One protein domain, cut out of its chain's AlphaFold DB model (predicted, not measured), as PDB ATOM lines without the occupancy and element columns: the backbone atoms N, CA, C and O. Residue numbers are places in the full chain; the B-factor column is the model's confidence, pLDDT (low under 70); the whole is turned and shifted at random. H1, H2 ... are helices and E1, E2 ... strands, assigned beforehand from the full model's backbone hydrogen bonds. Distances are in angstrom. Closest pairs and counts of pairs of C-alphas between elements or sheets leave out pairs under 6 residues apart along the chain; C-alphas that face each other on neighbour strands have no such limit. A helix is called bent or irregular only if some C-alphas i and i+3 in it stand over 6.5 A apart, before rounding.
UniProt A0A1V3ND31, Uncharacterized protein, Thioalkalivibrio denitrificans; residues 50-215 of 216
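AT A GLANCE: This is residues 50 to 215 of the 216 residues of an uncharacterized protein of Thioalkalivibrio denitrificans (UniProt A0A1V3ND31). A short two-stranded ribbon, E1 and E2, runs along one side of an elongated, mostly helical body; at one end of the body H7 and H8 fold back on each other as a helical hairpin, with H3 crossing H7 and H2 beside its last residues. The short H5 sits in the middle, between E2 and H7, H6 and H1 run side by side beyond it, and the small strand hairpin E3 and E4 packs with H4 on the first part of H1 at the other end. The printed part has 166 residues, with eight named helices and four named strands in the order H1, E1, H2, H3, E2, H4, E3, E4, H5, H6, H7, H8. The two sheets, E1 - E2 and E3 - E4, are antiparallel and the class is mostly helix. The whole is compact, with a radius of gyration of the C-alphas of 15.6 A, and spans 50 by 30 by 28 A.

IN THESE COORDINATES: E1 is residues 77 to 80, 10.1 A from first to last C-alpha, and E2 is residues 114 to 118, 12.9 A. H1, residues 55 to 73, is 25.7 A long, from C-alpha 55 at (194.111, 247.369, 193.557) to C-alpha 73 at (183.166, 263.376, 210.495). H2 is residues 81 to 88 and H3 residues 92 to 100, 12.1 A. H4 is residues 125 to 128, E3 residues 129 to 131 and E4 residues 137 to 139. H5 is residues 150 to 154, and H6 is residues 162 to 170, 12.2 A. H7, residues 180 to 194, is 21.0 A long. H8, residues 196 to 213, is 25.5 A long and ends at C-alpha 213 (208.287, 245.480, 215.173). H1 is irregular, but only just, with C-alphas 64 and 67 6.6 A apart, and has a kink of 39 degrees near residue 67. H8 is irregular, with C-alphas 197 and 200 7.5 A apart, and has a kink of 30 degrees near residue 203.

HOW THE PARTS SIT: E1 and E2 are antiparallel at 134 degrees, with N 79 and O 115 2.9 A apart and N 117 and O 77 2.8 A apart, within hydrogen-bond range. Residues 117 to 118 of E2 also pair, antiparallel, with residues 148 to 149. The closest C-alphas of E2 and H5 are those of Phe 117 and Leu 150, 5.2 A. H5 touches H7, closest at the C-alphas of Ala 151 and Leu 184, 5.3 A. H7 is the hub, touching five helices. H7 and H8 are a helical hairpin, at a shallow tilt of 21 degrees, opposite ways, closest at the C-alphas of Ala 192 and Arg 199, 4.1 A. H3 touches H7, only just about perpendicular at 71 degrees, closest at the C-alphas of Val 95 and Ala 189, 5.9 A. H2 and H7 only just touch, with 3 pairs of C-alphas within 8 A, the closest Gln 88 and Gly 194, 6.7 A; H7 does so with residues 190 to 194 alone. H6 touches H7 with residues 180 to 181 of H7 alone, closest at the C-alphas of Ile 169 and Pro 180, 5.9 A. H1 touches H6 with residues 60 to 63 of H1 alone, at a shallow tilt of 4 degrees, the same way, closest at the C-alphas of Leu 63 and Glu 164, 7.1 A. H1 touches H4 with residues 55 to 62 alone, closest at the C-alphas of Arg 55 and Arg 126, 5.4 A. E3 and E4 are an antiparallel hairpin, with N 138 and O 130 2.8 A apart, within hydrogen-bond range. H1 and H8 are apart. Every O i to N i+4 pair is within hydrogen-bond range in H2, H3, H6 and H7; H1 has 12 of 15, H8 12 of 14, and H5 0 of 1 with 2 of 2 O i to N i+3 pairs, while H4 is too short for an O i to N i+4 pair.

THE WHOLE: The two C-alphas farthest apart are those of Asp 108 and Ala 133, 50.8 A. The printed part, residues 50 to 215, has no cut. The link from H3 to E2, residues 101 to 113, is long. The mean pLDDT of the printed part is 94.6, and no printed residue is under 70.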
ATOM      1  N   GLY A  50     185.510 256.829 185.760       84.12
ATOM      2  CA  GLY A  50     186.707 257.484 185.258       84.12
ATOM      3  C   GLY A  50     187.806 256.474 184.953       84.12
ATOM      4  O   GLY A  50     187.562 255.311 184.619       84.12
ATOM      5  N   LYS A  51     189.059 256.912 185.105       82.12
ATOM      6  CA  LYS A  51     190.217 256.038 184.920       82.12
ATOM      7  C   LYS A  51     190.127 254.828 185.858       82.12
ATOM      8  O   LYS A  51     189.889 254.959 187.058       82.12
ATOM      9  N   GLY A  52     190.359 253.635 185.312       86.56
ATOM     10  CA  GLY A  52     190.443 252.417 186.111       86.56
ATOM     11  C   GLY A  52     191.606 252.490 187.103       86.56
ATOM     12  O   GLY A  52     192.750 252.676 186.695       86.56
ATOM     13  N   LEU A  53     191.310 252.320 188.394       88.94
ATOM     14  CA  LEU A  53     192.315 252.226 189.454       88.94
ATOM     15  C   LEU A  53     192.710 250.762 189.688       88.94
ATOM     16  O   LEU A  53     191.849 249.894 189.884       88.94
ATOM     17  N   SER A  54     194.012 250.490 189.737       92.44
ATOM     18  CA  SER A  54     194.551 249.212 190.204       92.44
ATOM     19  C   SER A  54     194.228 248.977 191.684       92.44
ATOM     20  O   SER A  54     193.872 249.886 192.433       92.44
ATOM     21  N   ARG A  55     194.380 247.729 192.150       88.81
ATOM     22  CA  ARG A  55     194.111 247.369 193.557       88.81
ATOM     23  C   ARG A  55     194.932 248.201 194.547       88.81
ATOM     24  O   ARG A  55     194.376 248.630 195.554       88.81
ATOM     25  N   LYS A  56     196.205 248.445 194.228       90.00
ATOM     26  CA  LYS A  56     197.120 249.248 195.045       90.00
ATOM     27  C   LYS A  56     196.732 250.727 195.023       90.00
ATOM     28  O   LYS A  56     196.704 251.377 196.062       90.00
ATOM     29  N   GLU A  57     196.367 251.262 193.860       94.44
ATOM     30  CA  GLU A  57     195.900 252.652 193.763       94.44
ATOM     31  C   GLU A  57     194.618 252.870 194.569       94.44
ATOM     32  O   GLU A  57     194.524 253.856 195.285       94.44
ATOM     33  N   LYS A  58     193.668 251.927 194.549       94.69
ATOM     34  CA  LYS A  58     192.432 252.040 195.342       94.69
ATOM     35  C   LYS A  58     192.686 252.163 196.844       94.69
ATOM     36  O   LYS A  58     192.001 252.942 197.504       94.69
ATOM     37  N   GLY A  59     193.643 251.406 197.384       94.75
ATOM     38  CA  GLY A  59     194.008 251.489 198.801       94.75
ATOM     39  C   GLY A  59     194.621 252.840 199.164       94.75
ATOM     40  O   GLY A  59     194.201 253.466 200.135       94.75
ATOM     41  N   ARG A  60     195.534 253.337 198.322       94.81
ATOM     42  CA  ARG A  60     196.134 254.668 198.479       94.81
ATOM     43  C   ARG A  60     195.096 255.789 198.368       94.81
ATOM     44  O   ARG A  60     194.984 256.609 199.270       94.81
ATOM     45  N   HIS A  61     194.277 255.772 197.317       94.62
ATOM     46  CA  HIS A  61     193.202 256.745 197.111       94.62
ATOM     47  C   HIS A  61     192.213 256.765 198.279       94.62
ATOM     48  O   HIS A  61     191.749 257.833 198.677       94.62
ATOM     49  N   PHE A  62     191.906 255.604 198.866       95.75
ATOM     50  CA  PHE A  62     191.085 255.548 200.068       95.75
ATOM     51  C   PHE A  62     191.747 256.284 201.243       95.75
ATOM     52  O   PHE A  62     191.104 257.143 201.841       95.75
ATOM     53  N   LEU A  63     193.016 255.996 201.553       95.56
ATOM     54  CA  LEU A  63     193.733 256.625 202.674       95.56
ATOM     55  C   LEU A  63     193.958 258.130 202.480       95.56
ATOM     56  O   LEU A  63     193.961 258.876 203.453       95.56
ATOM     57  N   GLU A  64     194.123 258.582 201.238       93.94
ATOM     58  CA  GLU A  64     194.415 259.984 200.922       93.94
ATOM     59  C   GLU A  64     193.154 260.841 200.761       93.94
ATOM     60  O   GLU A  64     193.139 261.998 201.176       93.94
ATOM     61  N   GLN A  65     192.092 260.300 200.154       92.50
ATOM     62  CA  GLN A  65     190.938 261.102 199.723       92.50
ATOM     63  C   GLN A  65     189.655 260.800 200.499       92.50
ATOM     64  O   GLN A  65     188.831 261.698 200.681       92.50
ATOM     65  N   ILE A  66     189.472 259.557 200.955       94.38
ATOM     66  CA  ILE A  66     188.247 259.126 201.641       94.38
ATOM     67  C   ILE A  66     188.427 259.180 203.155       94.38
ATOM     68  O   ILE A  66     187.682 259.882 203.839       94.38
ATOM     69  N   ALA A  67     189.415 258.452 203.676       94.38
ATOM     70  CA  ALA A  67     189.613 258.256 205.103       94.38
ATOM     71  C   ALA A  67     189.714 259.585 205.877       94.38
ATOM     72  O   ALA A  67     188.975 259.729 206.849       94.38
ATOM     73  N   PRO A  68     190.488 260.604 205.449       92.06
ATOM     74  CA  PRO A  68     190.615 261.838 206.220       92.06
ATOM     75  C   PRO A  68     189.273 262.554 206.407       92.06
ATOM     76  O   PRO A  68     188.928 262.941 207.515       92.06
ATOM     77  N   ARG A  69     188.458 262.656 205.348       91.50
ATOM     78  CA  ARG A  69     187.134 263.304 205.411       91.50
ATOM     79  C   ARG A  69     186.140 262.482 206.223       91.50
ATOM     80  O   ARG A  69     185.356 263.019 207.001       91.50
ATOM     81  N   TYR A  70     186.168 261.167 206.026       92.62
ATOM     82  CA  TYR A  70     185.262 260.239 206.685       92.62
ATOM     83  C   TYR A  70     185.502 260.168 208.197       92.62
ATOM     84  O   TYR A  70     184.555 260.252 208.982       92.62
ATOM     85  N   TYR A  71     186.760 260.035 208.612       93.44
ATOM     86  CA  TYR A  71     187.120 259.922 210.020       93.44
ATOM     87  C   TYR A  71     187.180 261.277 210.727       93.44
ATOM     88  O   TYR A  71     187.013 261.297 211.940       93.44
ATOM     89  N   GLU A  72     187.287 262.400 210.013       90.50
ATOM     90  CA  GLU A  72     187.003 263.714 210.605       90.50
ATOM     91  C   GLU A  72     185.526 263.828 211.019       90.50
ATOM     92  O   GLU A  72     185.220 264.231 212.140       90.50
ATOM     93  N   TYR A  73     184.596 263.377 210.166       91.12
ATOM     94  CA  TYR A  73     183.166 263.376 210.495       91.12
ATOM     95  C   TYR A  73     182.841 262.448 211.680       91.12
ATOM     96  O   TYR A  73     182.146 262.836 212.619       91.12
ATOM     97  N   TRP A  74     183.359 261.214 211.666       90.56
ATOM     98  CA  TRP A  74     183.127 260.215 212.724       90.56
ATOM     99  C   TRP A  74     184.170 260.244 213.844       90.56
ATOM    100  O   TRP A  74     184.335 259.225 214.523       90.56
ATOM    101  N   LYS A  75     184.867 261.378 213.993       92.56
ATOM    102  CA  LYS A  75     185.978 261.669 214.911       92.56
ATOM    103  C   LYS A  75     186.279 260.550 215.920       92.56
ATOM    104  O   LYS A  75     185.470 260.356 216.840       92.56
ATOM    105  N   PRO A  76     187.411 259.833 215.775       95.88
ATOM    106  CA  PRO A  76     187.788 258.780 216.701       95.88
ATOM    107  C   PRO A  76     187.814 259.261 218.152       95.88
ATOM    108  O   PRO A  76     188.157 260.408 218.436       95.88
ATOM    109  N   ARG A  77     187.407 258.384 219.072       96.44
ATOM    110  CA  ARG A  77     187.396 258.651 220.514       96.44
ATOM    111  C   ARG A  77     188.109 257.536 221.266       96.44
ATOM    112  O   ARG A  77     187.942 256.377 220.882       96.44
ATOM    113  N   PRO A  78     188.823 257.843 222.355       96.88
ATOM    114  CA  PRO A  78     189.530 256.831 223.121       96.88
ATOM    115  C   PRO A  78     188.548 255.871 223.794       96.88
ATOM    116  O   PRO A  78     187.548 256.266 224.402       96.88
ATOM    117  N   HIS A  79     188.839 254.579 223.701       97.38
ATOM    118  CA  HIS A  79     188.085 253.519 224.358       97.38
ATOM    119  C   HIS A  79     189.035 252.492 224.968       97.38
ATOM    120  O   HIS A  79     189.957 252.014 224.318       97.38
ATOM    121  N   ARG A  80     188.773 252.107 226.221       97.50
ATOM    122  CA  ARG A  80     189.589 251.119 226.945       97.50
ATOM    123  C   ARG A  80     189.572 249.762 226.240       97.50
ATOM    124  O   ARG A  80     188.486 249.220 225.991       97.50
ATOM    125  N   VAL A  81     190.750 249.174 226.034       97.94
ATOM    126  CA  VAL A  81     190.918 247.840 225.432       97.94
ATOM    127  C   VAL A  81     190.106 246.792 226.199       97.94
ATOM    128  O   VAL A  81     189.341 246.037 225.604       97.94
ATOM    129  N   LYS A  82     190.152 246.799 227.536       97.50
ATOM    130  CA  LYS A  82     189.383 245.873 228.383       97.50
ATOM    131  C   LYS A  82     187.885 245.847 228.059       97.50
ATOM    132  O   LYS A  82     187.285 244.774 228.053       97.50
ATOM    133  N   ARG A  83     187.274 246.996 227.740       97.19
ATOM    134  CA  ARG A  83     185.844 247.069 227.379       97.19
ATOM    135  C   ARG A  83     185.563 246.435 226.015       97.19
ATOM    136  O   ARG A  83     184.528 245.788 225.853       97.19
ATOM    137  N   LEU A  84     186.472 246.593 225.049       96.69
ATOM    138  CA  LEU A  84     186.394 245.900 223.760       96.69
ATOM    139  C   LEU A  84     186.402 244.386 223.969       96.69
ATOM    140  O   LEU A  84     185.502 243.697 223.491       96.69
ATOM    141  N   LEU A  85     187.388 243.889 224.716       97.50
ATOM    142  CA  LEU A  85     187.573 242.460 224.962       97.50
ATOM    143  C   LEU A  85     186.364 241.848 225.682       97.50
ATOM    144  O   LEU A  85     185.831 240.833 225.233       97.50
ATOM    145  N   GLN A  86     185.847 242.525 226.711       96.62
ATOM    146  CA  GLN A  86     184.618 242.128 227.410       96.62
ATOM    147  C   GLN A  86     183.418 242.016 226.464       96.62
ATOM    148  O   GLN A  86     182.711 241.007 226.481       96.62
ATOM    149  N   ARG A  87     183.198 243.018 225.601       95.25
ATOM    150  CA  ARG A  87     182.097 243.007 224.625       95.25
ATOM    151  C   ARG A  87     182.213 241.844 223.639       95.25
ATOM    152  O   ARG A  87     181.193 241.293 223.235       95.25
ATOM    153  N   GLN A  88     183.436 241.481 223.264       94.75
ATOM    154  CA  GLN A  88     183.717 240.374 222.348       94.75
ATOM    155  C   GLN A  88     183.798 239.016 223.054       94.75
ATOM    156  O   GLN A  88     183.950 237.998 222.386       94.75
ATOM    157  N   ARG A  89     183.664 238.983 224.389       96.25
ATOM    158  CA  ARG A  89     183.830 237.780 225.222       96.25
ATOM    159  C   ARG A  89     185.197 237.113 225.017       96.25
ATOM    160  O   ARG A  89     185.306 235.891 225.021       96.25
ATOM    161  N   ILE A  90     186.232 237.931 224.842       97.00
ATOM    162  CA  ILE A  90     187.627 237.511 224.684       97.00
ATOM    163  C   ILE A  90     188.383 237.900 225.956       97.00
ATOM    164  O   ILE A  90     188.187 238.992 226.489       97.00
ATOM    165  N   THR A  91     189.245 237.020 226.466       97.44
ATOM    166  CA  THR A  91     190.094 237.331 227.625       97.44
ATOM    167  C   THR A  91     191.387 238.025 227.176       97.44
ATOM    168  O   THR A  91     191.885 237.725 226.089       97.44
ATOM    169  N   PRO A  92     191.983 238.919 227.992       97.81
ATOM    170  CA  PRO A  92     193.304 239.482 227.694       97.81
ATOM    171  C   PRO A  92     194.367 238.399 227.475       97.81
ATOM    172  O   PRO A  92     195.165 238.503 226.552       97.81
ATOM    173  N   HIS A  93     194.315 237.319 228.264       97.38
ATOM    174  CA  HIS A  93     195.214 236.175 228.121       97.38
ATOM    175  C   HIS A  93     195.130 235.528 226.731       97.38
ATOM    176  O   HIS A  93     196.164 235.338 226.106       97.38
ATOM    177  N   ALA A  94     193.924 235.287 226.200       97.69
ATOM    178  CA  ALA A  94     193.759 234.702 224.867       97.69
ATOM    179  C   ALA A  94     194.318 235.605 223.753       97.69
ATOM    180  O   ALA A  94     194.827 235.110 222.750       97.69
ATOM    181  N   VAL A  95     194.235 236.931 223.918       98.19
ATOM    182  CA  VAL A  95     194.863 237.885 222.990       98.19
ATOM    183  C   VAL A  95     196.384 237.795 223.072       98.19
ATOM    184  O   VAL A  95     197.028 237.720 222.028       98.19
ATOM    185  N   ARG A  96     196.950 237.777 224.287       97.88
ATOM    186  CA  ARG A  96     198.402 237.650 224.488       97.88
ATOM    187  C   ARG A  96     198.932 236.349 223.914       97.88
ATOM    188  O   ARG A  96     199.870 236.402 223.138       97.88
ATOM    189  N   GLU A  97     198.317 235.217 224.249       97.88
ATOM    190  CA  GLU A  97     198.704 233.893 223.752       97.88
ATOM    191  C   GLU A  97     198.693 233.863 222.217       97.88
ATOM    192  O   GLU A  97     199.708 233.569 221.591       97.88
ATOM    193  N   PHE A  98     197.586 234.296 221.599       98.06
ATOM    194  CA  PHE A  98     197.461 234.342 220.142       98.06
ATOM    195  C   PHE A  98     198.534 235.209 219.467       98.06
ATOM    196  O   PHE A  98     199.038 234.851 218.403       98.06
ATOM    197  N   LEU A  99     198.854 236.371 220.039       98.06
ATOM    198  CA  LEU A  99     199.847 237.285 219.473       98.06
ATOM    199  C   LEU A  99     201.281 236.813 219.728       98.06
ATOM    200  O   LEU A  99     202.105 236.881 218.814       98.06
ATOM    201  N   HIS A 100     201.550 236.266 220.912       97.25
ATOM    202  CA  HIS A 100     202.836 235.690 221.290       97.25
ATOM    203  C   HIS A 100     203.219 234.532 220.362       97.25
ATOM    204  O   HIS A 100     204.325 234.521 219.823       97.25
ATOM    205  N   ASP A 101     202.280 233.629 220.056       97.38
ATOM    206  CA  ASP A 101     202.480 232.530 219.095       97.38
ATOM    207  C   ASP A 101     202.858 233.016 217.684       97.38
ATOM    208  O   ASP A 101     203.416 232.274 216.870       97.38
ATOM    209  N   LEU A 102     202.551 234.275 217.369       97.56
ATOM    210  CA  LEU A 102     202.846 234.921 216.092       97.56
ATOM    211  C   LEU A 102     204.044 235.879 216.174       97.56
ATOM    212  O   LEU A 102     204.363 236.528 215.176       97.56
ATOM    213  N   GLY A 103     204.719 235.940 217.325       96.81
ATOM    214  CA  GLY A 103     205.894 236.773 217.569       96.81
ATOM    215  C   GLY A 103     205.584 238.257 217.763       96.81
ATOM    216  O   GLY A 103     206.440 239.087 217.460       96.81
ATOM    217  N   VAL A 104     204.369 238.596 218.204       97.62
ATOM    218  CA  VAL A 104     203.976 239.960 218.582       97.62
ATOM    219  C   VAL A 104     203.853 240.035 220.099       97.62
ATOM    220  O   VAL A 104     202.981 239.400 220.689       97.62
ATOM    221  N   GLU A 105     204.693 240.855 220.720       95.94
ATOM    222  CA  GLU A 105     204.604 241.170 222.142       95.94
ATOM    223  C   GLU A 105     203.790 242.453 222.332       95.94
ATOM    224  O   GLU A 105     203.947 243.421 221.590       95.94
ATOM    225  N   LEU A 106     202.873 242.440 223.299       95.75
ATOM    226  CA  LEU A 106     202.114 243.619 223.711       95.75
ATOM    227  C   LEU A 106     202.655 244.132 225.050       95.75
ATOM    228  O   LEU A 106     203.132 243.318 225.840       95.75
ATOM    229  N   PRO A 107     202.483 245.429 225.364       95.12
ATOM    230  CA  PRO A 107     202.776 245.954 226.694       95.12
ATOM    231  C   PRO A 107     202.097 245.144 227.813       95.12
ATOM    232  O   PRO A 107     200.970 244.656 227.661       95.12
ATOM    233  N   ASP A 108     202.758 245.031 228.967       91.38
ATOM    234  CA  ASP A 108     202.289 244.228 230.107       91.38
ATOM    235  C   ASP A 108     200.920 244.644 230.646       91.38
ATOM    236  O   ASP A 108     200.230 243.810 231.216       91.38
ATOM    237  N   ASP A 109     200.467 245.874 230.400       92.88
ATOM    238  CA  ASP A 109     199.150 246.362 230.832       92.88
ATOM    239  C   ASP A 109     198.274 246.848 229.661       92.88
ATOM    240  O   ASP A 109     197.470 247.777 229.792       92.88
ATOM    241  N   PHE A 110     198.433 246.242 228.471       96.56
ATOM    242  CA  PHE A 110     197.733 246.685 227.256       96.56
ATOM    243  C   PHE A 110     196.205 246.717 227.418       96.56
ATOM    244  O   PHE A 110     195.542 247.535 226.787       96.56
ATOM    245  N   GLU A 111     195.612 245.852 228.246       96.12
ATOM    246  CA  GLU A 111     194.168 245.848 228.481       96.12
ATOM    247  C   GLU A 111     193.662 247.133 229.147       96.12
ATOM    248  O   GLU A 111     192.496 247.502 228.960       96.12
ATOM    249  N   ASN A 112     194.515 247.820 229.906       95.62
ATOM    250  CA  ASN A 112     194.170 249.073 230.557       95.62
ATOM    251  C   ASN A 112     194.434 250.280 229.656       95.62
ATOM    252  O   ASN A 112     193.820 251.318 229.895       95.62
ATOM    253  N   ALA A 113     195.228 250.156 228.592       97.06
ATOM    254  CA  ALA A 113     195.396 251.206 227.589       97.06
ATOM    255  C   ALA A 113     194.084 251.521 226.841       97.06
ATOM    256  O   ALA A 113     193.070 250.805 226.940       97.06
ATOM    257  N   THR A 114     194.082 252.621 226.090       98.06
ATOM    258  CA  THR A 114     192.995 252.951 225.165       98.06
ATOM    259  C   THR A 114     193.367 252.638 223.720       98.06
ATOM    260  O   THR A 114     194.504 252.316 223.383       98.06
ATOM    261  N   LEU A 115     192.357 252.617 222.859       96.75
ATOM    262  CA  LEU A 115     192.553 252.742 221.427       96.75
ATOM    263  C   LEU A 115     191.433 253.600 220.820       96.75
ATOM    264  O   LEU A 115     190.308 253.598 221.347       96.75
ATOM    265  N   PRO A 116     191.681 254.272 219.688       97.69
ATOM    266  CA  PRO A 116     190.681 255.095 219.026       97.69
ATOM    267  C   PRO A 116     189.551 254.237 218.452       97.69
ATOM    268  O   PRO A 116     189.770 253.306 217.671       97.69
ATOM    269  N   PHE A 117     188.313 254.559 218.808       97.56
ATOM    270  CA  PHE A 117     187.100 253.980 218.235       97.56
ATOM    271  C   PHE A 117     186.396 254.989 217.349       97.56
ATOM    272  O   PHE A 117     186.242 256.152 217.708       97.56
ATOM    273  N   SER A 118     185.886 254.512 216.224       96.06
ATOM    274  CA  SER A 118     185.067 255.290 215.301       96.06
ATOM    275  C   SER A 118     184.042 254.357 214.648       96.06
ATOM    276  O   SER A 118     183.635 253.354 215.237       96.06
ATOM    277  N   MET A 119     183.620 254.675 213.430       95.06
ATOM    278  CA  MET A 119     182.828 253.827 212.550       95.06
ATOM    279  C   MET A 119     183.749 253.269 211.454       95.06
ATOM    280  O   MET A 119     183.731 253.793 210.348       95.06
ATOM    281  N   PRO A 120     184.625 252.278 211.703       94.88
ATOM    282  CA  PRO A 120     185.518 251.774 210.666       94.88
ATOM    283  C   PRO A 120     184.763 251.308 209.414       94.88
ATOM    284  O   PRO A 120     183.737 250.629 209.508       94.88
ATOM    285  N   TYR A 121     185.293 251.646 208.236       94.19
ATOM    286  CA  TYR A 121     184.824 251.048 206.992       94.19
ATOM    287  C   TYR A 121     185.358 249.618 206.883       94.19
ATOM    288  O   TYR A 121     186.567 249.398 206.831       94.19
ATOM    289  N   LEU A 122     184.454 248.641 206.876       92.38
ATOM    290  CA  LEU A 122     184.799 247.216 206.909       92.38
ATOM    291  C   LEU A 122     184.541 246.499 205.579       92.38
ATOM    292  O   LEU A 122     184.743 245.285 205.505       92.38
ATOM    293  N   GLY A 123     184.144 247.243 204.546       90.81
ATOM    294  CA  GLY A 123     183.903 246.748 203.196       90.81
ATOM    295  C   GLY A 123     185.180 246.348 202.447       90.81
ATOM    296  O   GLY A 123     186.312 246.421 202.941       90.81
ATOM    297  N   ASN A 124     185.032 245.842 201.230       91.56
ATOM    298  CA  ASN A 124     186.139 245.533 200.340       91.56
ATOM    299  C   ASN A 124     186.538 246.749 199.498       91.56
ATOM    300  O   ASN A 124     186.168 246.853 198.332       91.56
ATOM    301  N   ILE A 125     187.426 247.589 200.041       92.50
ATOM    302  CA  ILE A 125     187.977 248.786 199.372       92.50
ATOM    303  C   ILE A 125     188.456 248.488 197.938       92.50
ATOM    304  O   ILE A 125     188.268 249.292 197.032       92.50
ATOM    305  N   ARG A 126     189.014 247.299 197.667       89.44
ATOM    306  CA  ARG A 126     189.489 246.938 196.317       89.44
ATOM    307  C   ARG A 126     188.356 246.807 195.291       89.44
ATOM    308  O   ARG A 126     188.596 246.968 194.093       89.44
ATOM    309  N   LYS A 127     187.145 246.482 195.734       90.25
ATOM    310  CA  LYS A 127     185.948 246.366 194.890       90.25
ATOM    311  C   LYS A 127     185.102 247.633 194.935       90.25
ATOM    312  O   LYS A 127     184.649 248.080 193.894       90.25
ATOM    313  N   GLU A 128     184.970 248.207 196.119       93.25
ATOM    314  CA  GLU A 128     183.950 249.205 196.443       93.25
ATOM    315  C   GLU A 128     184.466 250.646 196.321       93.25
ATOM    316  O   GLU A 128     183.673 251.576 196.244       93.25
ATOM    317  N   CYS A 129     185.787 250.845 196.240       94.75
ATOM    318  CA  CYS A 129     186.395 252.128 195.891       94.75
ATOM    319  C   CYS A 129     186.539 252.257 194.366       94.75
ATOM    320  O   CYS A 129     187.028 251.334 193.694       94.75
ATOM    321  N   PHE A 130     186.144 253.403 193.816       94.00
ATOM    322  CA  PHE A 130     186.291 253.731 192.398       94.00
ATOM    323  C   PHE A 130     186.509 255.232 192.188       94.00
ATOM    324  O   PHE A 130     186.278 256.035 193.089       94.00
ATOM    325  N   GLN A 131     186.963 255.601 190.990       94.31
ATOM    326  CA  GLN A 131     187.091 256.991 190.566       94.31
ATOM    327  C   GLN A 131     186.002 257.314 189.538       94.31
ATOM    328  O   GLN A 131     185.769 256.514 188.627       94.31
ATOM    329  N   ASP A 132     185.329 258.453 189.684       93.19
ATOM    330  CA  ASP A 132     184.381 258.942 188.680       93.19
ATOM    331  C   ASP A 132     185.083 259.679 187.525       93.19
ATOM    332  O   ASP A 132     186.286 259.947 187.574       93.19
ATOM    333  N   ALA A 133     184.338 260.003 186.465       91.81
ATOM    334  CA  ALA A 133     184.853 260.724 185.296       91.81
ATOM    335  C   ALA A 133     185.448 262.109 185.628       91.81
ATOM    336  O   ALA A 133     186.299 262.602 184.893       91.81
ATOM    337  N   ALA A 134     185.053 262.714 186.754       89.69
ATOM    338  CA  ALA A 134     185.609 263.972 187.254       89.69
ATOM    339  C   ALA A 134     186.883 263.775 188.102       89.69
ATOM    340  O   ALA A 134     187.419 264.737 188.651       89.69
ATOM    341  N   GLY A 135     187.375 262.540 188.235       88.69
ATOM    342  CA  GLY A 135     188.574 262.218 189.001       88.69
ATOM    343  C   GLY A 135     188.341 262.086 190.509       88.69
ATOM    344  O   GLY A 135     189.306 261.899 191.255       88.69
ATOM    345  N   ARG A 136     187.092 262.146 190.986       90.44
ATOM    346  CA  ARG A 136     186.774 262.021 192.412       90.44
ATOM    347  C   ARG A 136     186.788 260.560 192.826       90.44
ATOM    348  O   ARG A 136     186.167 259.721 192.176       90.44
ATOM    349  N   THR A 137     187.462 260.266 193.932       93.75
ATOM    350  CA  THR A 137     187.380 258.947 194.561       93.75
ATOM    351  C   THR A 137     186.081 258.850 195.353       93.75
ATOM    352  O   THR A 137     185.775 259.732 196.155       93.75
ATOM    353  N   LEU A 138     185.336 257.771 195.136       94.50
ATOM    354  CA  LEU A 138     184.099 257.441 195.829       94.50
ATOM    355  C   LEU A 138     184.179 256.021 196.380       94.50
ATOM    356  O   LEU A 138     184.889 255.165 195.847       94.50
ATOM    357  N   ILE A 139     183.419 255.771 197.439       95.00
ATOM    358  CA  ILE A 139     183.273 254.450 198.036       95.00
ATOM    359  C   ILE A 139     181.797 254.137 198.313       95.00
ATOM    360  O   ILE A 139     180.996 255.036 198.592       95.00
ATOM    361  N   VAL A 140     181.427 252.868 198.171       94.44
ATOM    362  CA  VAL A 140     180.050 252.354 198.304       94.44
ATOM    363  C   VAL A 140     180.006 251.136 199.229       94.44
ATOM    364  O   VAL A 140     181.025 250.765 199.803       94.44
ATOM    365  N   ASP A 141     178.832 250.521 199.376       93.50
ATOM    366  CA  ASP A 141     178.604 249.303 200.163       93.50
ATOM    367  C   ASP A 141     178.981 249.455 201.643       93.50
ATOM    368  O   ASP A 141     179.911 248.853 202.178       93.50
ATOM    369  N   TRP A 142     178.198 250.263 202.350       93.00
ATOM    370  CA  TRP A 142     178.429 250.616 203.747       93.00
ATOM    371  C   TRP A 142     177.748 249.679 204.764       93.00
ATOM    372  O   TRP A 142     177.589 250.022 205.940       93.00
ATOM    373  N   GLU A 143     177.317 248.494 204.337       89.94
ATOM    374  CA  GLU A 143     176.500 247.559 205.133       89.94
ATOM    375  C   GLU A 143     177.209 247.040 206.393       89.94
ATOM    376  O   GLU A 143     176.577 246.792 207.430       89.94
ATOM    377  N   ASP A 144     178.533 246.923 206.318       89.69
ATOM    378  CA  ASP A 144     179.361 246.372 207.388       89.69
ATOM    379  C   ASP A 144     179.841 247.423 208.395       89.69
ATOM    380  O   ASP A 144     180.459 247.069 209.405       89.69
ATOM    381  N   VAL A 145     179.550 248.707 208.167       90.88
ATOM    382  CA  VAL A 145     179.992 249.769 209.071       90.88
ATOM    383  C   VAL A 145     179.302 249.650 210.426       90.88
ATOM    384  O   VAL A 145     178.077 249.564 210.553       90.88
ATOM    385  N   ARG A 146     180.118 249.672 211.476       92.75
ATOM    386  CA  ARG A 146     179.696 249.587 212.873       92.75
ATOM    387  C   ARG A 146     180.702 250.303 213.751       92.75
ATOM    388  O   ARG A 146     181.849 250.463 213.355       92.75
ATOM    389  N   THR A 147     180.295 250.658 214.964       94.56
ATOM    390  CA  THR A 147     181.226 251.223 215.940       94.56
ATOM    391  C   THR A 147     182.263 250.183 216.344       94.56
ATOM    392  O   THR A 147     181.898 249.086 216.781       94.56
ATOM    393  N   GLY A 148     183.537 250.545 216.239       95.81
ATOM    394  CA  GLY A 148     184.659 249.664 216.528       95.81
ATOM    395  C   GLY A 148     186.007 250.386 216.472       95.81
ATOM    396  O   GLY A 148     186.044 251.592 216.211       95.81
ATOM    397  N   PRO A 149     187.104 249.652 216.716       97.19
ATOM    398  CA  PRO A 149     188.465 250.167 216.604       97.19
ATOM    399  C   PRO A 149     188.728 250.818 215.243       97.19
ATOM    400  O   PRO A 149     188.423 250.222 214.210       97.19
ATOM    401  N   LEU A 150     189.365 251.989 215.213       97.06
ATOM    402  CA  LEU A 150     189.826 252.619 213.970       97.06
ATOM    403  C   LEU A 150     190.721 251.664 213.170       97.06
ATOM    404  O   LEU A 150     190.497 251.437 211.978       97.06
ATOM    405  N   ALA A 151     191.672 251.035 213.867       97.69
ATOM    406  CA  ALA A 151     192.601 250.060 213.309       97.69
ATOM    407  C   ALA A 151     191.891 248.876 212.623       97.69
ATOM    408  O   ALA A 151     192.418 248.337 211.651       97.69
ATOM    409  N   GLU A 152     190.667 248.515 213.040       96.44
ATOM    410  CA  GLU A 152     189.882 247.439 212.418       96.44
ATOM    411  C   GLU A 152     189.617 247.709 210.926       96.44
ATOM    412  O   GLU A 152     189.733 246.802 210.098       96.44
ATOM    413  N   GLY A 153     189.320 248.964 210.571       94.75
ATOM    414  CA  GLY A 153     189.109 249.382 209.181       94.75
ATOM    415  C   GLY A 153     190.389 249.364 208.346       94.75
ATOM    416  O   GLY A 153     190.345 249.178 207.131       94.75
ATOM    417  N   MET A 154     191.545 249.493 208.995       96.31
ATOM    418  CA  MET A 154     192.844 249.564 208.322       96.31
ATOM    419  C   MET A 154     193.470 248.189 208.071       96.31
ATOM    420  O   MET A 154     194.297 248.039 207.169       96.31
ATOM    421  N   LEU A 155     193.012 247.145 208.773       95.81
ATOM    422  CA  LEU A 155     193.487 245.767 208.592       95.81
ATOM    423  C   LEU A 155     193.361 245.266 207.150       95.81
ATOM    424  O   LEU A 155     194.033 244.308 206.785       95.81
ATOM    425  N   ARG A 156     192.464 245.836 206.331       91.19
ATOM    426  CA  ARG A 156     192.287 245.471 204.910       91.19
ATOM    427  C   ARG A 156     193.343 246.056 203.977       91.19
ATOM    428  O   ARG A 156     193.540 245.502 202.897       91.19
ATOM    429  N   LEU A 157     194.006 247.123 204.404       95.19
ATOM    430  CA  LEU A 157     195.030 247.839 203.647       95.19
ATOM    431  C   LEU A 157     196.438 247.457 204.104       95.19
ATOM    432  O   LEU A 157     197.364 247.435 203.296       95.19
ATOM    433  N   TYR A 158     196.591 247.075 205.370       95.56
ATOM    434  CA  TYR A 158     197.820 246.486 205.878       95.56
ATOM    435  C   TYR A 158     197.953 245.015 205.414       95.56
ATOM    436  O   TYR A 158     196.962 244.275 205.440       95.56
ATOM    437  N   PRO A 159     199.140 244.542 204.985       94.81
ATOM    438  CA  PRO A 159     200.448 245.215 204.974       94.81
ATOM    439  C   PRO A 159     200.787 245.957 203.666       94.81
ATOM    440  O   PRO A 159     201.844 246.567 203.574       94.81
ATOM    441  N   GLU A 160     199.930 245.904 202.641       94.38
ATOM    442  CA  GLU A 160     200.215 246.471 201.308       94.38
ATOM    443  C   GLU A 160     200.492 247.986 201.338       94.38
ATOM    444  O   GLU A 160     201.299 248.479 200.550       94.38
ATOM    445  N   HIS A 161     199.853 248.693 202.272       95.75
ATOM    446  CA  HIS A 161     200.002 250.128 202.533       95.75
ATOM    447  C   HIS A 161     200.504 250.382 203.959       95.75
ATOM    448  O   HIS A 161     199.917 251.175 204.689       95.75
ATOM    449  N   ALA A 162     201.507 249.622 204.413       95.38
ATOM    450  CA  ALA A 162     201.935 249.634 205.813       95.38
ATOM    451  C   ALA A 162     202.276 251.041 206.330       95.38
ATOM    452  O   ALA A 162     201.754 251.431 207.370       95.38
ATOM    453  N   VAL A 163     203.088 251.802 205.592       95.12
ATOM    454  CA  VAL A 163     203.498 253.160 205.988       95.12
ATOM    455  C   VAL A 163     202.285 254.082 206.051       95.12
ATOM    456  O   VAL A 163     202.017 254.669 207.092       95.12
ATOM    457  N   GLU A 164     201.483 254.135 204.983       96.88
ATOM    458  CA  GLU A 164     200.326 255.031 204.921       96.88
ATOM    459  C   GLU A 164     199.252 254.683 205.969       96.88
ATOM    460  O   GLU A 164     198.584 255.573 206.493       96.88
ATOM    461  N   VAL A 165     199.084 253.397 206.301       97.81
ATOM    462  CA  VAL A 165     198.177 252.941 207.365       97.81
ATOM    463  C   VAL A 165     198.670 253.371 208.741       97.81
ATOM    464  O   VAL A 165     197.865 253.851 209.540       97.81
ATOM    465  N   LEU A 166     199.956 253.178 209.037       97.19
ATOM    466  CA  LEU A 166     200.519 253.543 210.334       97.19
ATOM    467  C   LEU A 166     200.479 255.057 210.522       97.19
ATOM    468  O   LEU A 166     199.942 255.509 211.526       97.19
ATOM    469  N   ASP A 167     200.894 255.825 209.514       96.88
ATOM    470  CA  ASP A 167     200.785 257.287 209.517       96.88
ATOM    471  C   ASP A 167     199.342 257.750 209.733       96.88
ATOM    472  O   ASP A 167     199.093 258.714 210.456       96.88
ATOM    473  N   PHE A 168     198.372 257.072 209.113       97.31
ATOM    474  CA  PHE A 168     196.962 257.401 209.282       97.31
ATOM    475  C   PHE A 168     196.466 257.128 210.710       97.31
ATOM    476  O   PHE A 168     195.778 257.973 211.278       97.31
ATOM    477  N   ILE A 169     196.819 255.982 211.303       97.38
ATOM    478  CA  ILE A 169     196.443 255.645 212.685       97.38
ATOM    479  C   ILE A 169     197.102 256.617 213.672       97.38
ATOM    480  O   ILE A 169     196.421 257.123 214.566       97.38
ATOM    481  N   SER A 170     198.383 256.943 213.475       96.75
ATOM    482  CA  SER A 170     199.135 257.866 214.332       96.75
ATOM    483  C   SER A 170     198.473 259.239 214.461       96.75
ATOM    484  O   SER A 170     198.484 259.817 215.539       96.75
ATOM    485  N   ARG A 171     197.823 259.751 213.404       95.81
ATOM    486  CA  ARG A 171     197.105 261.047 213.442       95.81
ATOM    487  C   ARG A 171     195.961 261.101 214.454       95.81
ATOM    488  O   ARG A 171     195.537 262.192 214.819       95.81
ATOM    489  N   TYR A 172     195.434 259.945 214.848       95.81
ATOM    490  CA  TYR A 172     194.317 259.816 215.783       95.81
ATOM    491  C   TYR A 172     194.704 259.074 217.064       95.81
ATOM    492  O   TYR A 172     193.814 258.649 217.792       95.81
ATOM    493  N   THR A 173     195.999 258.860 217.293       96.50
ATOM    494  CA  THR A 173     196.515 258.163 218.473       96.50
ATOM    495  C   THR A 173     196.913 259.199 219.516       96.50
ATOM    496  O   THR A 173     197.798 260.016 219.265       96.50
ATOM    497  N   ASP A 174     196.245 259.172 220.666       95.19
ATOM    498  CA  ASP A 174     196.594 259.997 221.821       95.19
ATOM    499  C   ASP A 174     197.697 259.316 222.666       95.19
ATOM    500  O   ASP A 174     197.886 258.106 222.559       95.19
ATOM    501  N   PRO A 175     198.414 260.034 223.555       93.06
ATOM    502  CA  PRO A 175     199.491 259.446 224.370       93.06
ATOM    503  C   PRO A 175     199.079 258.277 225.282       93.06
ATOM    504  O   PRO A 175     199.921 257.464 225.651       93.06
ATOM    505  N   ASP A 176     197.800 258.201 225.664       92.25
ATOM    506  CA  ASP A 176     197.247 257.114 226.490       92.25
ATOM    507  C   ASP A 176     196.806 255.892 225.658       92.25
ATOM    508  O   ASP A 176     196.458 254.835 226.209       92.25
ATOM    509  N   ASP A 177     196.770 256.037 224.331       97.31
ATOM    510  CA  ASP A 177     196.424 254.955 223.425       97.31
ATOM    511  C   ASP A 177     197.600 253.993 223.233       97.31
ATOM    512  O   ASP A 177     198.772 254.319 223.397       97.31
ATOM    513  N   LEU A 178     197.277 252.767 222.830       97.88
ATOM    514  CA  LEU A 178     198.279 251.845 222.314       97.88
ATOM    515  C   LEU A 178     198.988 252.437 221.094       97.88
ATOM    516  O   LEU A 178     198.351 253.045 220.239       97.88
ATOM    517  N   GLU A 179     200.276 252.138 220.944       97.12
ATOM    518  CA  GLU A 179     201.015 252.451 219.718       97.12
ATOM    519  C   GLU A 179     200.325 251.865 218.467       97.12
ATOM    520  O   GLU A 179     199.744 250.772 218.541       97.12
ATOM    521  N   PRO A 180     200.408 252.515 217.290       97.69
ATOM    522  CA  PRO A 180     199.671 252.124 216.082       97.69
ATOM    523  C   PRO A 180     199.796 250.642 215.687       97.69
ATOM    524  O   PRO A 180     198.803 250.000 215.329       97.69
ATOM    525  N   LEU A 181     200.998 250.063 215.786       97.62
ATOM    526  CA  LEU A 181     201.217 248.636 215.509       97.62
ATOM    527  C   LEU A 181     200.513 247.733 216.531       97.62
ATOM    528  O   LEU A 181     199.916 246.726 216.147       97.62
ATOM    529  N   HIS A 182     200.514 248.110 217.811       98.19
ATOM    530  CA  HIS A 182     199.791 247.390 218.858       98.19
ATOM    531  C   HIS A 182     198.271 247.526 218.692       98.19
ATOM    532  O   HIS A 182     197.550 246.547 218.891       98.19
ATOM    533  N   GLN A 183     197.764 248.680 218.239       98.38
ATOM    534  CA  GLN A 183     196.346 248.831 217.888       98.38
ATOM    535  C   GLN A 183     195.933 247.872 216.761       98.38
ATOM    536  O   GLN A 183     194.897 247.206 216.862       98.38
ATOM    537  N   LEU A 184     196.744 247.763 215.699       98.50
ATOM    538  CA  LEU A 184     196.523 246.799 214.613       98.50
ATOM    539  C   LEU A 184     196.586 245.355 215.121       98.50
ATOM    540  O   LEU A 184     195.735 244.547 214.746       98.50
ATOM    541  N   ALA A 185     197.545 245.031 215.991       98.38
ATOM    542  CA  ALA A 185     197.688 243.696 216.566       98.38
ATOM    543  C   ALA A 185     196.459 243.296 217.392       98.38
ATOM    544  O   ALA A 185     195.887 242.227 217.167       98.38
ATOM    545  N   VAL A 186     195.995 244.172 218.289       98.44
ATOM    546  CA  VAL A 186     194.793 243.937 219.101       98.44
ATOM    547  C   VAL A 186     193.554 243.803 218.213       98.44
ATOM    548  O   VAL A 186     192.769 242.871 218.398       98.44
ATOM    549  N   ALA A 187     193.380 244.673 217.213       97.94
ATOM    550  CA  ALA A 187     192.254 244.579 216.283       97.94
ATOM    551  C   ALA A 187     192.273 243.262 215.481       97.94
ATOM    552  O   ALA A 187     191.230 242.616 215.326       97.94
ATOM    553  N   ALA A 188     193.449 242.830 215.015       98.00
ATOM    554  CA  ALA A 188     193.618 241.574 214.290       98.00
ATOM    555  C   ALA A 188     193.321 240.355 215.175       98.00
ATOM    556  O   ALA A 188     192.580 239.461 214.758       98.00
ATOM    557  N   ALA A 189     193.835 240.339 216.409       98.12
ATOM    558  CA  ALA A 189     193.580 239.275 217.377       98.12
ATOM    559  C   ALA A 189     192.088 239.160 217.707       98.12
ATOM    560  O   ALA A 189     191.522 238.068 217.661       98.12
ATOM    561  N   VAL A 190     191.413 240.288 217.950       97.19
ATOM    562  CA  VAL A 190     189.967 240.310 218.206       97.19
ATOM    563  C   VAL A 190     189.178 239.743 217.023       97.19
ATOM    564  O   VAL A 190     188.278 238.928 217.231       97.19
ATOM    565  N   GLN A 191     189.522 240.103 215.780       95.56
ATOM    566  CA  GLN A 191     188.869 239.519 214.603       95.56
ATOM    567  C   GLN A 191     189.145 238.016 214.457       95.56
ATOM    568  O   GLN A 191     188.234 237.268 214.100       95.56
ATOM    569  N   ALA A 192     190.377 237.571 214.724       96.75
ATOM    570  CA  ALA A 192     190.780 236.172 214.608       96.75
ATOM    571  C   ALA A 192     190.073 235.272 215.630       96.75
ATOM    572  O   ALA A 192     189.598 234.188 215.286       96.75
ATOM    573  N   LEU A 193     190.007 235.736 216.879       96.44
ATOM    574  CA  LEU A 193     189.422 235.010 218.004       96.44
ATOM    575  C   LEU A 193     187.889 235.067 217.981       96.44
ATOM    576  O   LEU A 193     187.238 234.085 218.331       96.44
ATOM    577  N   GLY A 194     187.308 236.179 217.520       91.69
ATOM    578  CA  GLY A 194     185.858 236.353 217.427       91.69
ATOM    579  C   GLY A 194     185.205 235.622 216.250       91.69
ATOM    580  O   GLY A 194     184.015 235.313 216.310       91.69
ATOM    581  N   ASN A 195     185.944 235.328 215.171       88.38
ATOM    582  CA  ASN A 195     185.403 234.628 214.005       88.38
ATOM    583  C   ASN A 195     186.455 233.757 213.295       88.38
ATOM    584  O   ASN A 195     187.398 234.258 212.677       88.38
ATOM    585  N   ARG A 196     186.223 232.435 213.277       81.94
ATOM    586  CA  ARG A 196     187.118 231.450 212.642       81.94
ATOM    587  C   ARG A 196     187.395 231.736 211.162       81.94
ATOM    588  O   ARG A 196     188.500 231.460 210.703       81.94
ATOM    589  N   HIS A 197     186.452 232.329 210.429       87.31
ATOM    590  CA  HIS A 197     186.641 232.663 209.012       87.31
ATOM    591  C   HIS A 197     187.716 233.734 208.779       87.31
ATOM    592  O   HIS A 197     188.297 233.800 207.697       87.31
ATOM    593  N   HIS A 198     188.017 234.565 209.780       88.31
ATOM    594  CA  HIS A 198     189.034 235.612 209.669       88.31
ATOM    595  C   HIS A 198     190.419 235.161 210.139       88.31
ATOM    596  O   HIS A 198     191.413 235.799 209.784       88.31
ATOM    597  N   ARG A 199     190.507 234.049 210.881       92.12
ATOM    598  CA  ARG A 199     191.719 233.627 211.594       92.12
ATOM    599  C   ARG A 199     192.964 233.563 210.707       92.12
ATOM    600  O   ARG A 199     193.913 234.293 210.953       92.12
ATOM    601  N   GLN A 200     192.938 232.795 209.615       94.19
ATOM    602  CA  GLN A 200     194.105 232.644 208.726       94.19
ATOM    603  C   GLN A 200     194.580 233.968 208.108       94.19
ATOM    604  O   GLN A 200     195.768 234.172 207.841       94.19
ATOM    605  N   ARG A 201     193.645 234.877 207.812       93.88
ATOM    606  CA  ARG A 201     193.983 236.200 207.281       93.88
ATOM    607  C   ARG A 201     194.649 237.051 208.361       93.88
ATOM    608  O   ARG A 201     195.661 237.680 208.071       93.88
ATOM    609  N   MET A 202     194.095 237.054 209.569       97.25
ATOM    610  CA  MET A 202     194.619 237.824 210.698       97.25
ATOM    611  C   MET A 202     195.973 237.310 211.171       97.25
ATOM    612  O   MET A 202     196.864 238.117 211.385       97.25
ATOM    613  N   GLU A 203     196.195 235.997 211.188       97.00
ATOM    614  CA  GLU A 203     197.517 235.433 211.484       97.00
ATOM    615  C   GLU A 203     198.589 235.935 210.506       97.00
ATOM    616  O   GLU A 203     199.692 236.291 210.911       97.00
ATOM    617  N   ARG A 204     198.270 236.023 209.204       96.62
ATOM    618  CA  ARG A 204     199.193 236.602 208.213       96.62
ATOM    619  C   ARG A 204     199.486 238.072 208.493       96.62
ATOM    620  O   ARG A 204     200.641 238.469 208.377       96.62
ATOM    621  N   VAL A 205     198.469 238.854 208.854       96.94
ATOM    622  CA  VAL A 205     198.635 240.266 209.229       96.94
ATOM    623  C   VAL A 205     199.532 240.395 210.461       96.94
ATOM    624  O   VAL A 205     200.519 241.120 210.404       96.94
ATOM    625  N   CYS A 206     199.272 239.634 211.526       97.56
ATOM    626  CA  CYS A 206     200.085 239.634 212.744       97.56
ATOM    627  C   CYS A 206     201.547 239.248 212.485       97.56
ATOM    628  O   CYS A 206     202.436 239.893 213.023       97.56
ATOM    629  N   ARG A 207     201.828 238.278 211.602       97.12
ATOM    630  CA  ARG A 207     203.218 237.957 211.215       97.12
ATOM    631  C   ARG A 207     203.932 239.123 210.524       97.12
ATOM    632  O   ARG A 207     205.135 239.278 210.696       97.12
ATOM    633  N   HIS A 208     203.212 239.941 209.752       97.31
ATOM    634  CA  HIS A 208     203.794 241.156 209.169       97.31
ATOM    635  C   HIS A 208     204.034 242.218 210.245       97.31
ATOM    636  O   HIS A 208     205.104 242.812 210.254       97.31
ATOM    637  N   ILE A 209     203.103 242.377 211.193       97.19
ATOM    638  CA  ILE A 209     203.280 243.265 212.354       97.19
ATOM    639  C   ILE A 209     204.528 242.862 213.151       97.19
ATOM    640  O   ILE A 209     205.366 243.715 213.424       97.19
ATOM    641  N   ALA A 210     204.703 241.571 213.451       96.38
ATOM    642  CA  ALA A 210     205.891 241.049 214.130       96.38
ATOM    643  C   ALA A 210     207.185 241.366 213.366       96.38
ATOM    644  O   ALA A 210     208.188 241.749 213.962       96.38
ATOM    645  N   ALA A 211     207.174 241.221 212.038       95.06
ATOM    646  CA  ALA A 211     208.326 241.559 211.207       95.06
ATOM    647  C   ALA A 211     208.639 243.065 211.235       95.06
ATOM    648  O   ALA A 211     209.809 243.425 211.292       95.06
ATOM    649  N   THR A 212     207.618 243.928 211.232       93.62
ATOM    650  CA  THR A 212     207.793 245.385 211.349       93.62
ATOM    651  C   THR A 212     208.330 245.782 212.723       93.62
ATOM    652  O   THR A 212     209.257 246.577 212.788       93.62
ATOM    653  N   LEU A 213     207.814 245.198 213.810       90.75
ATOM    654  CA  LEU A 213     208.287 245.480 215.173       90.75
ATOM    655  C   LEU A 213     209.765 245.121 215.373       90.75
ATOM    656  O   LEU A 213     210.459 245.810 216.100       90.75
ATOM    657  N   LYS A 214     210.271 244.081 214.700       88.88
ATOM    658  CA  LYS A 214     211.695 243.699 214.757       88.88
ATOM    659  C   LYS A 214     212.635 244.661 214.021       88.88
ATOM    660  O   LYS A 214     213.847 244.521 214.147       88.88
ATOM    661  N   GLN A 215     212.092 245.541 213.183       83.56
ATOM    662  CA  GLN A 215     212.850 246.508 212.383       83.56
ATOM    663  C   GLN A 215     212.816 247.924 212.973       83.56
ATOM    664  O   GLN A 215     213.572 248.771 212.499       83.56
TER     665      GLN A 215